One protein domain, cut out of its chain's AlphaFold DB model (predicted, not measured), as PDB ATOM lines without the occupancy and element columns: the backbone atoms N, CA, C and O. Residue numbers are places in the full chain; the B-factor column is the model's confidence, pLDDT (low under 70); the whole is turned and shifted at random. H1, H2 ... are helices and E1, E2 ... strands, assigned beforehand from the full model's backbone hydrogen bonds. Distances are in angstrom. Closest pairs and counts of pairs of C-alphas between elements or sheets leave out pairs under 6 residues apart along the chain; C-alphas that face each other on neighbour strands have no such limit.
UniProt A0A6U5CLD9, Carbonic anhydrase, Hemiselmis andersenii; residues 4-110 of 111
ATOM      1  N   LEU A   4     114.765 273.494 260.942       85.69
ATOM      2  CA  LEU A   4     115.415 272.834 259.802       85.69
ATOM      3  C   LEU A   4     116.527 273.676 259.168       85.69
ATOM      4  O   LEU A   4     117.381 273.131 258.472       85.69
ATOM      5  N   HIS A   5     116.546 274.988 259.418       87.94
ATOM      6  CA  HIS A   5     117.591 275.857 258.890       87.94
ATOM      7  C   HIS A   5     118.948 275.530 259.516       87.94
ATOM      8  O   HIS A   5     119.939 275.450 258.803       87.94
ATOM      9  N   HIS A   6     118.976 275.216 260.815       89.12
ATOM     10  CA  HIS A   6     120.197 274.779 261.490       89.12
ATOM     11  C   HIS A   6     120.784 273.516 260.851       89.12
ATOM     12  O   HIS A   6     121.991 273.424 260.662       89.12
ATOM     13  N   LEU A   7     119.933 272.565 260.457       89.75
ATOM     14  CA  LEU A   7     120.393 271.366 259.757       89.75
ATOM     15  C   LEU A   7     120.928 271.693 258.353       89.75
ATOM     16  O   LEU A   7     121.941 271.135 257.936       89.75
ATOM     17  N   ALA A   8     120.275 272.611 257.635       91.38
ATOM     18  CA  ALA A   8     120.755 273.081 256.336       91.38
ATOM     19  C   ALA A   8     122.105 273.811 256.447       91.38
ATOM     20  O   ALA A   8     122.949 273.675 255.562       91.38
ATOM     21  N   ASP A   9     122.344 274.533 257.541       93.56
ATOM     22  CA  ASP A   9     123.634 275.162 257.817       93.56
ATOM     23  C   ASP A   9     124.733 274.136 258.097       93.56
ATOM     24  O   ASP A   9     125.820 274.262 257.532       93.56
ATOM     25  N   VAL A  10     124.450 273.086 258.878       93.69
ATOM     26  CA  VAL A  10     125.389 271.965 259.073       93.69
ATOM     27  C   VAL A  10     125.727 271.318 257.730       93.69
ATOM     28  O   VAL A  10     126.898 271.101 257.425       93.69
ATOM     29  N   TYR A  11     124.720 271.069 256.887       94.00
ATOM     30  CA  TYR A  11     124.956 270.549 255.541       94.00
ATOM     31  C   TYR A  11     125.857 271.482 254.732       94.00
ATOM     32  O   TYR A  11     126.821 271.035 254.122       94.00
ATOM     33  N   ARG A  12     125.570 272.787 254.730       93.94
ATOM     34  CA  ARG A  12     126.328 273.780 253.962       93.94
ATOM     35  C   ARG A  12     127.778 273.890 254.427       93.94
ATOM     36  O   ARG A  12     128.657 274.066 253.588       93.94
ATOM     37  N   LEU A  13     128.023 273.777 255.731       93.69
ATOM     38  CA  LEU A  13     129.366 273.780 256.312       93.69
ATOM     39  C   LEU A  13     130.197 272.583 255.823       93.69
ATOM     40  O   LEU A  13     131.378 272.739 255.521       93.69
ATOM     41  N   HIS A  14     129.555 271.424 255.671       94.12
ATOM     42  CA  HIS A  14     130.204 270.150 255.346       94.12
ATOM     43  C   HIS A  14     129.899 269.627 253.934       94.12
ATOM     44  O   HIS A  14     130.190 268.475 253.610       94.12
ATOM     45  N   ALA A  15     129.345 270.468 253.055       93.19
ATOM     46  CA  ALA A  15     128.843 270.053 251.742       93.19
ATOM     47  C   ALA A  15     129.920 269.354 250.897       93.19
ATOM     48  O   ALA A  15     129.654 268.344 250.256       93.19
ATOM     49  N   ALA A  16     131.165 269.833 250.965       93.69
ATOM     50  CA  ALA A  16     132.285 269.260 250.221       93.69
ATOM     51  C   ALA A  16     132.642 267.817 250.631       93.69
ATOM     52  O   ALA A  16     133.222 267.085 249.828       93.69
ATOM     53  N   GLU A  17     132.356 267.408 251.867       92.69
ATOM     54  CA  GLU A  17     132.533 266.028 252.331       92.69
ATOM     55  C   GLU A  17     131.299 265.191 252.004       92.69
ATOM     56  O   GLU A  17     131.409 264.127 251.394       92.69
ATOM     57  N   ILE A  18     130.121 265.723 252.325       92.88
ATOM     58  CA  ILE A  18     128.836 265.051 252.134       92.88
ATOM     59  C   ILE A  18     128.591 264.738 250.650       92.88
ATOM     60  O   ILE A  18     128.148 263.640 250.315       92.88
ATOM     61  N   ASP A  19     128.916 265.656 249.736       93.19
ATOM     62  CA  ASP A  19     128.678 265.482 248.298       93.19
ATOM     63  C   ASP A  19     129.611 264.474 247.623       93.19
ATOM     64  O   ASP A  19     129.319 264.022 246.517       93.19
ATOM     65  N   LYS A  20     130.683 264.045 248.299       95.81
ATOM     66  CA  LYS A  20     131.515 262.925 247.832       95.81
ATOM     67  C   LYS A  20     130.838 261.570 248.046       95.81
ATOM     68  O   LYS A  20     131.243 260.589 247.426       95.81
ATOM     69  N   ILE A  21     129.830 261.499 248.916       95.19
ATOM     70  CA  ILE A  21     129.107 260.267 249.228       95.19
ATOM     71  C   ILE A  21     127.969 260.092 248.220       95.19
ATOM     72  O   ILE A  21     127.027 260.885 248.176       95.19
ATOM     73  N   THR A  22     128.050 259.037 247.407       94.81
ATOM     74  CA  THR A  22     127.059 258.740 246.361       94.81
ATOM     75  C   THR A  22     125.846 257.969 246.874       94.81
ATOM     76  O   THR A  22     124.764 258.102 246.314       94.81
ATOM     77  N   ASP A  23     126.015 257.149 247.915       96.25
ATOM     78  CA  ASP A  23     124.912 256.408 248.532       96.25
ATOM     79  C   ASP A  23     124.088 257.331 249.440       96.25
ATOM     80  O   ASP A  23     124.609 257.893 250.405       96.25
ATOM     81  N   GLU A  24     122.795 257.483 249.154       94.38
ATOM     82  CA  GLU A  24     121.922 258.399 249.899       94.38
ATOM     83  C   GLU A  24     121.793 258.014 251.376       94.38
ATOM     84  O   GLU A  24     121.782 258.885 252.249       94.38
ATOM     85  N   LYS A  25     121.743 256.714 251.686       93.25
ATOM     86  CA  LYS A  25     121.615 256.237 253.070       93.25
ATOM     87  C   LYS A  25     122.879 256.546 253.872       93.25
ATOM     88  O   LYS A  25     122.790 257.023 255.004       93.25
ATOM     89  N   ALA A  26     124.053 256.327 253.286       93.25
ATOM     90  CA  ALA A  26     125.334 256.717 253.858       93.25
ATOM     91  C   ALA A  26     125.451 258.240 253.999       93.25
ATOM     92  O   ALA A  26     125.905 258.712 255.040       93.25
ATOM     93  N   LYS A  27     124.978 259.009 253.008       94.88
ATOM     94  CA  LYS A  27     124.962 260.476 253.053       94.88
ATOM     95  C   LYS A  27     124.142 260.987 254.242       94.88
ATOM     96  O   LYS A  27     124.621 261.816 255.011       94.88
ATOM     97  N   LEU A  28     122.934 260.452 254.436       93.00
ATOM     98  CA  LEU A  28     122.069 260.810 255.564       93.00
ATOM     99  C   LEU A  28     122.688 260.426 256.913       93.00
ATOM    100  O   LEU A  28     122.690 261.241 257.834       93.00
ATOM    101  N   ARG A  29     123.253 259.217 257.031       93.81
ATOM    102  CA  ARG A  29     123.959 258.778 258.249       93.81
ATOM    103  C   ARG A  29     125.111 259.715 258.597       93.81
ATOM    104  O   ARG A  29     125.257 260.104 259.751       93.81
ATOM    105  N   HIS A  30     125.893 260.107 257.601       93.94
ATOM    106  CA  HIS A  30     127.021 261.001 257.801       93.94
ATOM    107  C   HIS A  30     126.576 262.419 258.201       93.94
ATOM    108  O   HIS A  30     127.121 262.987 259.142       93.94
ATOM    109  N   LEU A  31     125.509 262.955 257.592       95.00
ATOM    110  CA  LEU A  31     124.920 264.233 258.013       95.00
ATOM    111  C   LEU A  31     124.437 264.199 259.475       95.00
ATOM    112  O   LEU A  31     124.601 265.181 260.196       95.00
ATOM    113  N   VAL A  32     123.863 263.081 259.931       94.81
ATOM    114  CA  VAL A  32     123.474 262.910 261.342       94.81
ATOM    115  C   VAL A  32     124.696 262.980 262.255       94.81
ATOM    116  O   VAL A  32     124.652 263.693 263.255       94.81
ATOM    117  N   GLN A  33     125.785 262.292 261.904       94.25
ATOM    118  CA  GLN A  33     127.030 262.325 262.681       94.25
ATOM    119  C   GLN A  33     127.591 263.748 262.768       94.25
ATOM    120  O   GLN A  33     127.861 264.233 263.865       94.25
ATOM    121  N   LEU A  34     127.678 264.447 261.635       94.69
ATOM    122  CA  LEU A  34     128.140 265.834 261.581       94.69
ATOM    123  C   LEU A  34     127.257 266.764 262.414       94.69
ATOM    124  O   LEU A  34     127.767 267.581 263.171       94.69
ATOM    125  N   ASN A  35     125.934 266.603 262.354       94.94
ATOM    126  CA  ASN A  35     125.031 267.393 263.184       94.94
ATOM    127  C   ASN A  35     125.283 267.163 264.680       94.94
ATOM    128  O   ASN A  35     125.318 268.127 265.438       94.94
ATOM    129  N   VAL A  36     125.494 265.915 265.115       95.50
ATOM    130  CA  VAL A  36     125.822 265.624 266.521       95.50
ATOM    131  C   VAL A  36     127.120 266.323 266.930       95.50
ATOM    132  O   VAL A  36     127.140 266.974 267.972       95.50
ATOM    133  N   LEU A  37     128.165 266.255 266.102       93.44
ATOM    134  CA  LEU A  37     129.440 266.925 266.372       93.44
ATOM    135  C   LEU A  37     129.280 268.450 266.474       93.44
ATOM    136  O   LEU A  37     129.774 269.052 267.428       93.44
ATOM    137  N   GLU A  38     128.527 269.069 265.563       93.94
ATOM    138  CA  GLU A  38     128.250 270.509 265.618       93.94
ATOM    139  C   GLU A  38     127.434 270.903 266.854       93.94
ATOM    140  O   GLU A  38     127.701 271.933 267.477       93.94
ATOM    141  N   GLN A  39     126.476 270.077 267.286       92.88
ATOM    142  CA  GLN A  39     125.759 270.353 268.534       92.88
ATOM    143  C   GLN A  39     126.657 270.192 269.762       92.88
ATOM    144  O   GLN A  39     126.549 270.991 270.693       92.88
ATOM    145  N   CYS A  40     127.574 269.223 269.772       94.19
ATOM    146  CA  CYS A  40     128.570 269.116 270.834       94.19
ATOM    147  C   CYS A  40     129.453 270.374 270.900       94.19
ATOM    148  O   CYS A  40     129.651 270.907 271.994       94.19
ATOM    149  N   ASN A  41     129.879 270.918 269.754       91.31
ATOM    150  CA  ASN A  41     130.603 272.193 269.684       91.31
ATOM    151  C   ASN A  41     129.772 273.359 270.241       91.31
ATOM    152  O   ASN A  41     130.271 274.144 271.046       91.31
ATOM    153  N   ASN A  42     128.491 273.450 269.878       92.38
ATOM    154  CA  ASN A  42     127.591 274.491 270.385       92.38
ATOM    155  C   ASN A  42     127.412 274.413 271.911       92.38
ATOM    156  O   ASN A  42     127.393 275.442 272.591       92.38
ATOM    157  N   VAL A  43     127.300 273.201 272.465       92.06
ATOM    158  CA  VAL A  43     127.209 272.984 273.917       92.06
ATOM    159  C   VAL A  43     128.525 273.346 274.606       92.06
ATOM    160  O   VAL A  43     128.495 274.011 275.640       92.06
ATOM    161  N   ALA A  44     129.672 272.990 274.027       89.69
ATOM    162  CA  ALA A  44     130.991 273.349 274.557       89.69
ATOM    163  C   ALA A  44     131.254 274.863 274.509       89.69
ATOM    164  O   ALA A  44     131.873 275.435 275.407       89.69
ATOM    165  N   ALA A  45     130.733 275.546 273.488       88.06
ATOM    166  CA  ALA A  45     130.818 276.996 273.346       88.06
ATOM    167  C   ALA A  45     129.923 277.763 274.339       88.06
ATOM    168  O   ALA A  45     130.055 278.983 274.475       88.06
ATOM    169  N   ASN A  46     129.008 277.083 275.034       93.19
ATOM    170  CA  ASN A  46     128.097 277.721 275.970       93.19
ATOM    171  C   ASN A  46     128.839 278.225 277.220       93.19
ATOM    172  O   ASN A  46     129.523 277.471 277.914       93.19
ATOM    173  N   SER A  47     128.642 279.501 277.557       91.06
ATOM    174  CA  SER A  47     129.321 280.151 278.683       91.06
ATOM    175  C   SER A  47     129.013 279.513 280.039       91.06
ATOM    176  O   SER A  47     129.883 279.493 280.909       91.06
ATOM    177  N   LEU A  48     127.812 278.957 280.233       94.19
ATOM    178  CA  LEU A  48     127.449 278.256 281.464       94.19
ATOM    179  C   LEU A  48     128.249 276.960 281.614       94.19
ATOM    180  O   LEU A  48     128.758 276.678 282.698       94.19
ATOM    181  N   VAL A  49     128.378 276.197 280.525       90.56
ATOM    182  CA  VAL A  49     129.152 274.948 280.495       90.56
ATOM    183  C   VAL A  49     130.620 275.241 280.786       90.56
ATOM    184  O   VAL A  49     131.184 274.634 281.695       90.56
ATOM    185  N   GLN A  50     131.197 276.241 280.117       88.62
ATOM    186  CA  GLN A  50     132.578 276.676 280.348       88.62
ATOM    187  C   GLN A  50     132.798 277.138 281.789       88.62
ATOM    188  O   GLN A  50     133.757 276.726 282.437       88.62
ATOM    189  N   SER A  51     131.882 277.948 282.329       90.94
ATOM    190  CA  SER A  51     131.976 278.430 283.711       90.94
ATOM    191  C   SER A  51     131.980 277.272 284.708       90.94
ATOM    192  O   SER A  51     132.787 277.264 285.634       90.94
ATOM    193  N   LYS A  52     131.125 276.262 284.499       92.69
ATOM    194  CA  LYS A  52     131.062 275.079 285.364       92.69
ATOM    195  C   LYS A  52     132.293 274.191 285.245       92.69
ATOM    196  O   LYS A  52     132.796 273.722 286.263       92.69
ATOM    197  N   GLN A  53     132.819 274.025 284.038       90.12
ATOM    198  CA  GLN A  53     134.065 273.301 283.809       90.12
ATOM    199  C   GLN A  53     135.248 273.974 284.519       90.12
ATOM    200  O   GLN A  53     135.984 273.294 285.234       90.12
ATOM    201  N   CYS A  54     135.379 275.301 284.409       89.12
ATOM    202  CA  CYS A  54     136.394 276.079 285.124       89.12
ATOM    203  C   CYS A  54     136.240 275.977 286.648       89.12
ATOM    204  O   CYS A  54     137.219 275.728 287.349       89.12
ATOM    205  N   GLU A  55     135.015 276.125 287.164       90.94
ATOM    206  CA  GLU A  55     134.706 275.989 288.594       90.94
ATOM    207  C   GLU A  55     135.087 274.593 289.112       90.94
ATOM    208  O   GLU A  55     135.731 274.459 290.150       90.94
ATOM    209  N   SER A  56     134.746 273.545 288.362       88.25
ATOM    210  CA  SER A  56     135.072 272.160 288.707       88.25
ATOM    211  C   SER A  56     136.580 271.937 288.825       88.25
ATOM    212  O   SER A  56     137.039 271.316 289.784       88.25
ATOM    213  N   LEU A  57     137.359 272.451 287.872       86.06
ATOM    214  CA  LEU A  57     138.819 272.350 287.899       86.06
ATOM    215  C   LEU A  57     139.421 273.140 289.068       86.06
ATOM    216  O   LEU A  57     140.292 272.626 289.766       86.06
ATOM    217  N   ALA A  58     138.922 274.354 289.329       87.88
ATOM    218  CA  ALA A  58     139.352 275.167 290.467       87.88
ATOM    219  C   ALA A  58     139.076 274.476 291.816       87.88
ATOM    220  O   ALA A  58     139.864 274.601 292.751       87.88
ATOM    221  N   ASN A  59     138.003 273.685 291.891       93.19
ATOM    222  CA  ASN A  59     137.642 272.886 293.061       93.19
ATOM    223  C   ASN A  59     138.402 271.546 293.158       93.19
ATOM    224  O   ASN A  59     138.077 270.713 294.004       93.19
ATOM    225  N   GLY A  60     139.415 271.325 292.312       90.50
ATOM    226  CA  GLY A  60     140.295 270.156 292.371       90.50
ATOM    227  C   GLY A  60     139.752 268.909 291.674       90.50
ATOM    228  O   GLY A  60     140.255 267.811 291.919       90.50
ATOM    229  N   ALA A  61     138.736 269.039 290.814       89.56
ATOM    230  CA  ALA A  61     138.291 267.911 290.008       89.56
ATOM    231  C   ALA A  61     139.417 267.444 289.062       89.56
ATOM    232  O   ALA A  61     140.109 268.274 288.471       89.56
ATOM    233  N   PRO A  62     139.575 266.126 288.848       87.00
ATOM    234  CA  PRO A  62     140.621 265.583 287.977       87.00
ATOM    235  C   PRO A  62     140.407 265.896 286.487       87.00
ATOM    236  O   PRO A  62     141.301 265.666 285.677       87.00
ATOM    237  N   TYR A  63     139.220 266.371 286.111       82.88
ATOM    238  CA  TYR A  63     138.849 266.743 284.748       82.88
ATOM    239  C   TYR A  63     137.696 267.766 284.770       82.88
ATOM    240  O   TYR A  63     137.013 267.886 285.793       82.88
ATOM    241  N   PRO A  64     137.448 268.492 283.660       85.25
ATOM    242  CA  PRO A  64     136.366 269.466 283.581       85.25
ATOM    243  C   PRO A  64     134.998 268.773 283.638       85.25
ATOM    244  O   PRO A  64     134.793 267.720 283.027       85.25
ATOM    245  N   VAL A  65     134.051 269.365 284.369       88.31
ATOM    246  CA  VAL A  65     132.687 268.840 284.536       88.31
ATOM    247  C   VAL A  65     131.675 269.966 284.273       88.31
ATOM    248  O   VAL A  65     131.832 271.043 284.845       88.31
ATOM    249  N   PRO A  66     130.627 269.752 283.450       91.19
ATOM    250  CA  PRO A  66     130.252 268.499 282.790       91.19
ATOM    251  C   PRO A  66     131.150 268.147 281.596       91.19
ATOM    252  O   PRO A  66     131.702 269.023 280.931       91.19
ATOM    253  N   ARG A  67     131.262 266.844 281.313       89.94
ATOM    254  CA  ARG A  67     131.853 266.346 280.065       89.94
ATOM    255  C   ARG A  67     130.780 266.235 278.995       89.94
ATOM    256  O   ARG A  67     129.637 265.889 279.293       89.94
ATOM    257  N   ILE A  68     131.174 266.497 277.762       91.12
ATOM    258  CA  ILE A  68     130.315 266.382 276.589       91.12
ATOM    259  C   ILE A  68     130.781 265.155 275.807       91.12
ATOM    260  O   ILE A  68     131.980 264.918 275.675       91.12
ATOM    261  N   HIS A  69     129.822 264.368 275.332       92.38
ATOM    262  CA  HIS A  69     130.059 263.162 274.550       92.38
ATOM    263  C   HIS A  69     129.063 263.131 273.387       92.38
ATOM    264  O   HIS A  69     127.870 263.364 273.596       92.38
ATOM    265  N   GLY A  70     129.553 262.863 272.177       94.38
ATOM    266  CA  GLY A  70     128.738 262.774 270.968       94.38
ATOM    267  C   GLY A  70     128.501 261.320 270.583       94.38
ATOM    268  O   GLY A  70     129.450 260.612 270.262       94.38
ATOM    269  N   PHE A  71     127.240 260.889 270.583       95.19
ATOM    270  CA  PHE A  71     126.854 259.535 270.189       95.19
ATOM    271  C   PHE A  71     125.815 259.553 269.070       95.19
ATOM    272  O   PHE A  71     124.926 260.407 269.054       95.19
ATOM    273  N   ALA A  72     125.885 258.567 268.178       95.06
ATOM    274  CA  ALA A  72     124.858 258.288 267.183       95.06
ATOM    275  C   ALA A  72     124.347 256.852 267.345       95.06
ATOM    276  O   ALA A  72     125.132 255.918 267.470       95.06
ATOM    277  N   TYR A  73     123.029 256.667 267.343       94.88
ATOM    278  CA  TYR A  73     122.403 255.350 267.455       94.88
ATOM    279  C   TYR A  73     121.770 254.952 266.122       94.88
ATOM    280  O   TYR A  73     120.982 255.720 265.566       94.88
ATOM    281  N   ASP A  74     122.089 253.757 265.624       94.12
ATOM    282  CA  ASP A  74     121.485 253.204 264.412       94.12
ATOM    283  C   ASP A  74     120.366 252.202 264.776       94.12
ATOM    284  O   ASP A  74     120.641 251.129 265.321       94.12
ATOM    285  N   PRO A  75     119.090 252.514 264.475       92.56
ATOM    286  CA  PRO A  75     117.963 251.650 264.816       92.56
ATOM    287  C   PRO A  75     117.881 250.370 263.973       92.56
ATOM    288  O   PRO A  75     117.175 249.447 264.368       92.56
ATOM    289  N   GLU A  76     118.564 250.289 262.826       92.88
ATOM    290  CA  GLU A  76     118.529 249.111 261.948       92.88
ATOM    291  C   GLU A  76     119.350 247.948 262.517       92.88
ATOM    292  O   GLU A  76     118.967 246.788 262.385       92.88
ATOM    293  N   ASN A  77     120.480 248.258 263.154       92.19
ATOM    294  CA  ASN A  77     121.415 247.266 263.690       92.19
ATOM    295  C   ASN A  77     121.585 247.344 265.220       92.19
ATOM    296  O   ASN A  77     122.244 246.482 265.795       92.19
ATOM    297  N   GLY A  78     120.995 248.348 265.879       94.12
ATOM    298  CA  GLY A  78     121.073 248.548 267.328       94.12
ATOM    299  C   GLY A  78     122.435 249.035 267.826       94.12
ATOM    300  O   GLY A  78     122.714 248.937 269.022       94.12
ATOM    301  N   ARG A  79     123.310 249.523 266.938       94.06
ATOM    302  CA  ARG A  79     124.665 249.959 267.287       94.06
ATOM    303  C   ARG A  79     124.661 251.403 267.784       94.06
ATOM    304  O   ARG A  79     124.035 252.275 267.184       94.06
ATOM    305  N   LEU A  80     125.390 251.643 268.872       94.50
ATOM    306  CA  LEU A  80     125.699 252.976 269.382       94.50
ATOM    307  C   LEU A  80     127.140 253.322 269.006       94.50
ATOM    308  O   LEU A  80     128.076 252.691 269.494       94.50
ATOM    309  N   ASP A  81     127.297 254.317 268.147       91.81
ATOM    310  CA  ASP A  81     128.583 254.814 267.681       91.81
ATOM    311  C   ASP A  81     129.009 256.007 268.539       91.81
ATOM    312  O   ASP A  81     128.317 257.027 268.589       91.81
ATOM    313  N   ASP A  82     130.151 255.872 269.216       93.50
ATOM    314  CA  ASP A  82     130.867 257.009 269.795       93.50
ATOM    315  C   ASP A  82     131.564 257.762 268.659       93.50
ATOM    316  O   ASP A  82     132.370 257.186 267.925       93.50
ATOM    317  N   LEU A  83     131.228 259.040 268.494       92.00
ATOM    318  CA  LEU A  83     131.783 259.875 267.430       92.00
ATOM    319  C   LEU A  83     133.149 260.464 267.796       92.00
ATOM    320  O   LEU A  83     133.710 261.226 267.014       92.00
ATOM    321  N   GLY A  84     133.685 260.131 268.974       86.44
ATOM    322  CA  GLY A  84     135.019 260.548 269.392       86.44
ATOM    323  C   GLY A  84     135.141 262.058 269.575       86.44
ATOM    324  O   GLY A  84     136.235 262.603 269.449       86.44
ATOM    325  N   TRP A  85     134.029 262.745 269.853       88.56
ATOM    326  CA  TRP A  85     134.058 264.175 270.128       88.56
ATOM    327  C   TRP A  85     134.868 264.423 271.404       88.56
ATOM    328  O   TRP A  85     134.549 263.890 272.470       88.56
ATOM    329  N   SER A  86     135.912 265.238 271.298       73.62
ATOM    330  CA  SER A  86     136.744 265.646 272.424       73.62
ATOM    331  C   SER A  86     136.872 267.156 272.451       73.62
ATOM    332  O   SER A  86     137.122 267.774 271.418       73.62
ATOM    333  N   ASP A  87     136.755 267.735 273.639       65.00
ATOM    334  CA  ASP A  87     136.951 269.164 273.842       65.00
ATOM    335  C   ASP A  87     138.432 269.523 273.603       65.00
ATOM    336  O   ASP A  87     139.298 269.260 274.445       65.00
ATOM    337  N   GLU A  88     138.737 270.093 272.432       53.66
ATOM    338  CA  GLU A  88     140.097 270.490 272.025       53.66
ATOM    339  C   GLU A  88     140.739 271.490 273.008       53.66
ATOM    340  O   GLU A  88     141.963 271.614 273.060       53.66
ATOM    341  N   ILE A  89     139.935 272.169 273.836       48.88
ATOM    342  CA  ILE A  89     140.400 273.128 274.849       48.88
ATOM    343  C   ILE A  89     141.201 272.433 275.968       48.88
ATOM    344  O   ILE A  89     142.086 273.047 276.567       48.88
ATOM    345  N   HIS A  90     140.956 271.141 276.215       47.62
ATOM    346  CA  HIS A  90     141.548 270.389 277.330       47.62
ATOM    347  C   HIS A  90     142.292 269.111 276.890       47.62
ATOM    348  O   HIS A  90     142.810 268.372 277.731       47.62
ATOM    349  N   GLY A  91     142.370 268.843 275.582       35.34
ATOM    350  CA  GLY A  91     143.002 267.654 275.011       35.34
ATOM    351  C   GLY A  91     144.525 267.758 274.915       35.34
ATOM    352  O   GLY A  91     145.080 268.498 274.103       35.34
ATOM    353  N   SER A  92     145.227 266.947 275.705       34.12
ATOM    354  CA  SER A  92     146.634 266.631 275.488       34.12
ATOM    355  C   SER A  92     146.820 265.945 274.126       34.12
ATOM    356  O   SER A  92     146.659 264.736 274.012       34.12
ATOM    357  N   GLY A  93     147.182 266.725 273.108       38.56
ATOM    358  CA  GLY A  93     147.809 266.250 271.876       38.56
ATOM    359  C   GLY A  93     146.909 265.516 270.878       38.56
ATOM    360  O   GLY A  93     146.885 264.295 270.863       38.56
ATOM    361  N   ALA A  94     146.321 266.255 269.938       32.28
ATOM    362  CA  ALA A  94     146.198 265.847 268.536       32.28
ATOM    363  C   ALA A  94     145.910 267.087 267.666       32.28
ATOM    364  O   ALA A  94     145.102 267.925 268.030       32.28
ATOM    365  N   ASP A  95     146.677 267.203 266.581       33.28
ATOM    366  CA  ASP A  95     146.631 268.127 265.432       33.28
ATOM    367  C   ASP A  95     146.220 269.615 265.607       33.28
ATOM    368  O   ASP A  95     145.065 269.989 265.759       33.28
ATOM    369  N   LYS A  96     147.200 270.518 265.452       36.47
ATOM    370  CA  LYS A  96     147.071 271.985 265.598       36.47
ATOM    371  C   LYS A  96     146.614 272.705 264.314       36.47
ATOM    372  O   LYS A  96     147.032 273.841 264.083       36.47
ATOM    373  N   LYS A  97     145.826 272.073 263.440       33.00
ATOM    374  CA  LYS A  97     145.477 272.645 262.118       33.00
ATOM    375  C   LYS A  97     144.030 273.107 261.930       33.00
ATOM    376  O   LYS A  97     143.764 273.776 260.937       33.00
ATOM    377  N   SER A  98     143.142 272.897 262.895       36.03
ATOM    378  CA  SER A  98     141.755 273.400 262.896       36.03
ATOM    379  C   SER A  98     141.549 274.570 263.875       36.03
ATOM    380  O   SER A  98     140.498 274.724 264.483       36.03
ATOM    381  N   LEU A  99     142.549 275.445 264.038       37.44
ATOM    382  CA  LEU A  99     142.458 276.641 264.891       37.44
ATOM    383  C   LEU A  99     141.604 277.731 264.224       37.44
ATOM    384  O   LEU A  99     142.119 278.701 263.670       37.44
ATOM    385  N   GLY A 100     140.286 277.537 264.265       31.66
ATOM    386  CA  GLY A 100     139.308 278.408 263.623       31.66
ATOM    387  C   GLY A 100     138.321 279.108 264.550       31.66
ATOM    388  O   GLY A 100     137.765 280.097 264.110       31.66
ATOM    389  N   PHE A 101     138.090 278.676 265.794       35.09
ATOM    390  CA  PHE A 101     137.081 279.318 266.655       35.09
ATOM    391  C   PHE A 101     137.392 279.143 268.149       35.09
ATOM    392  O   PHE A 101     136.767 278.360 268.853       35.09
ATOM    393  N   VAL A 102     138.352 279.915 268.668       41.69
ATOM    394  CA  VAL A 102     138.446 280.143 270.121       41.69
ATOM    395  C   VAL A 102     137.811 281.496 270.410       41.69
ATOM    396  O   VAL A 102     138.307 282.521 269.936       41.69
ATOM    397  N   SER A 103     136.715 281.501 271.174       40.56
ATOM    398  CA  SER A 103     136.077 282.734 271.643       40.56
ATOM    399  C   SER A 103     137.121 283.612 272.357       40.56
ATOM    400  O   SER A 103     137.787 283.128 273.281       40.56
ATOM    401  N   PRO A 104     137.289 284.893 271.967       34.09
ATOM    402  CA  PRO A 104     138.307 285.793 272.521       34.09
ATOM    403  C   PRO A 104     138.280 285.920 274.052       34.09
ATOM    404  O   PRO A 104     139.301 286.229 274.660       34.09
ATOM    405  N   LEU A 105     137.134 285.638 274.679       36.16
ATOM    406  CA  LEU A 105     136.921 285.744 276.123       36.16
ATOM    407  C   LEU A 105     137.802 284.789 276.943       36.16
ATOM    408  O   LEU A 105     138.329 285.198 277.975       36.16
ATOM    409  N   VAL A 106     138.051 283.566 276.465       44.47
ATOM    410  CA  VAL A 106     138.883 282.586 277.194       44.47
ATOM    411  C   VAL A 106     140.357 283.012 277.214       44.47
ATOM    412  O   VAL A 106     141.048 282.826 278.212       44.47
ATOM    413  N   LYS A 107     140.835 283.682 276.154       37.72
ATOM    414  CA  LYS A 107     142.181 284.287 276.127       37.72
ATOM    415  C   LYS A 107     142.293 285.547 276.990       37.72
ATOM    416  O   LYS A 107     143.397 285.900 277.390       37.72
ATOM    417  N   MET A 108     141.182 286.241 277.239       32.59
ATOM    418  CA  MET A 108     141.173 287.556 277.885       32.59
ATOM    419  C   MET A 108     141.103 287.481 279.418       32.59
ATOM    420  O   MET A 108     141.601 288.386 280.081       32.59
ATOM    421  N   PHE A 109     140.544 286.401 279.976       36.69
ATOM    422  CA  PHE A 109     140.371 286.221 281.427       36.69
ATOM    423  C   PHE A 109     141.229 285.103 282.041       36.69
ATOM    424  O   PHE A 109     141.148 284.858 283.239       36.69
ATOM    425  N   GLY A 110     142.080 284.443 281.248       34.75
ATOM    426  CA  GLY A 110     143.064 283.474 281.733       34.75
ATOM    427  C   GLY A 110     144.375 284.131 282.178       34.75
ATOM    428  O   GLY A 110     145.379 284.017 281.473       34.75
TER     429      GLY A 110
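Overview. This is residues 4 to 110 of the 111 residues of the protein "Carbonic anhydrase" of Hemiselmis andersenii (UniProt A0A6U5CLD9). The small hairpin E1 and E2 packs through E1 on one side of the long helix H2, while H1 crosses the opposite side; H3 stands beyond one end of H2, and a long loop leads to short H4. There are 107 printed residues, mostly helix, in the order H1 H2 H3 E1 E2 H4. The whole is loose, radius of gyration of the C-alphas 16.3 A, spanning 48 by 30 by 29 A.

Along the chain. E1, residues 71 to 74, begins at C-alpha (126.854, 259.535, 270.189); E2 is residues 79 to 82. H2, residues 24 to 44, is 30.2 A long; H1, residues 4 to 18, 17.3 A; H3, residues 47 to 58, 16.3 A. H4, residues 104 to 109, ends at C-alpha (140.371, 286.221, 281.427).

Arrangement. E1 and E2 are antiparallel; N 72 and O 81, 2.9 A apart, are within hydrogen-bond range. The closest C-alphas of H2 and E1, Gln 33 and Ala 72, are 6.4 A apart. H1 and H2 touch at a steep tilt of 66 degrees, closest C-alphas Ile 18 and Lys 27, 6.1 A. Every O i to N i+4 pair is within range in H2, H3 and H4, and 9 of 11 in H1.

Size, cuts and confidence. The printed part has no cut. Residues 87 to 110 have pLDDT under 70.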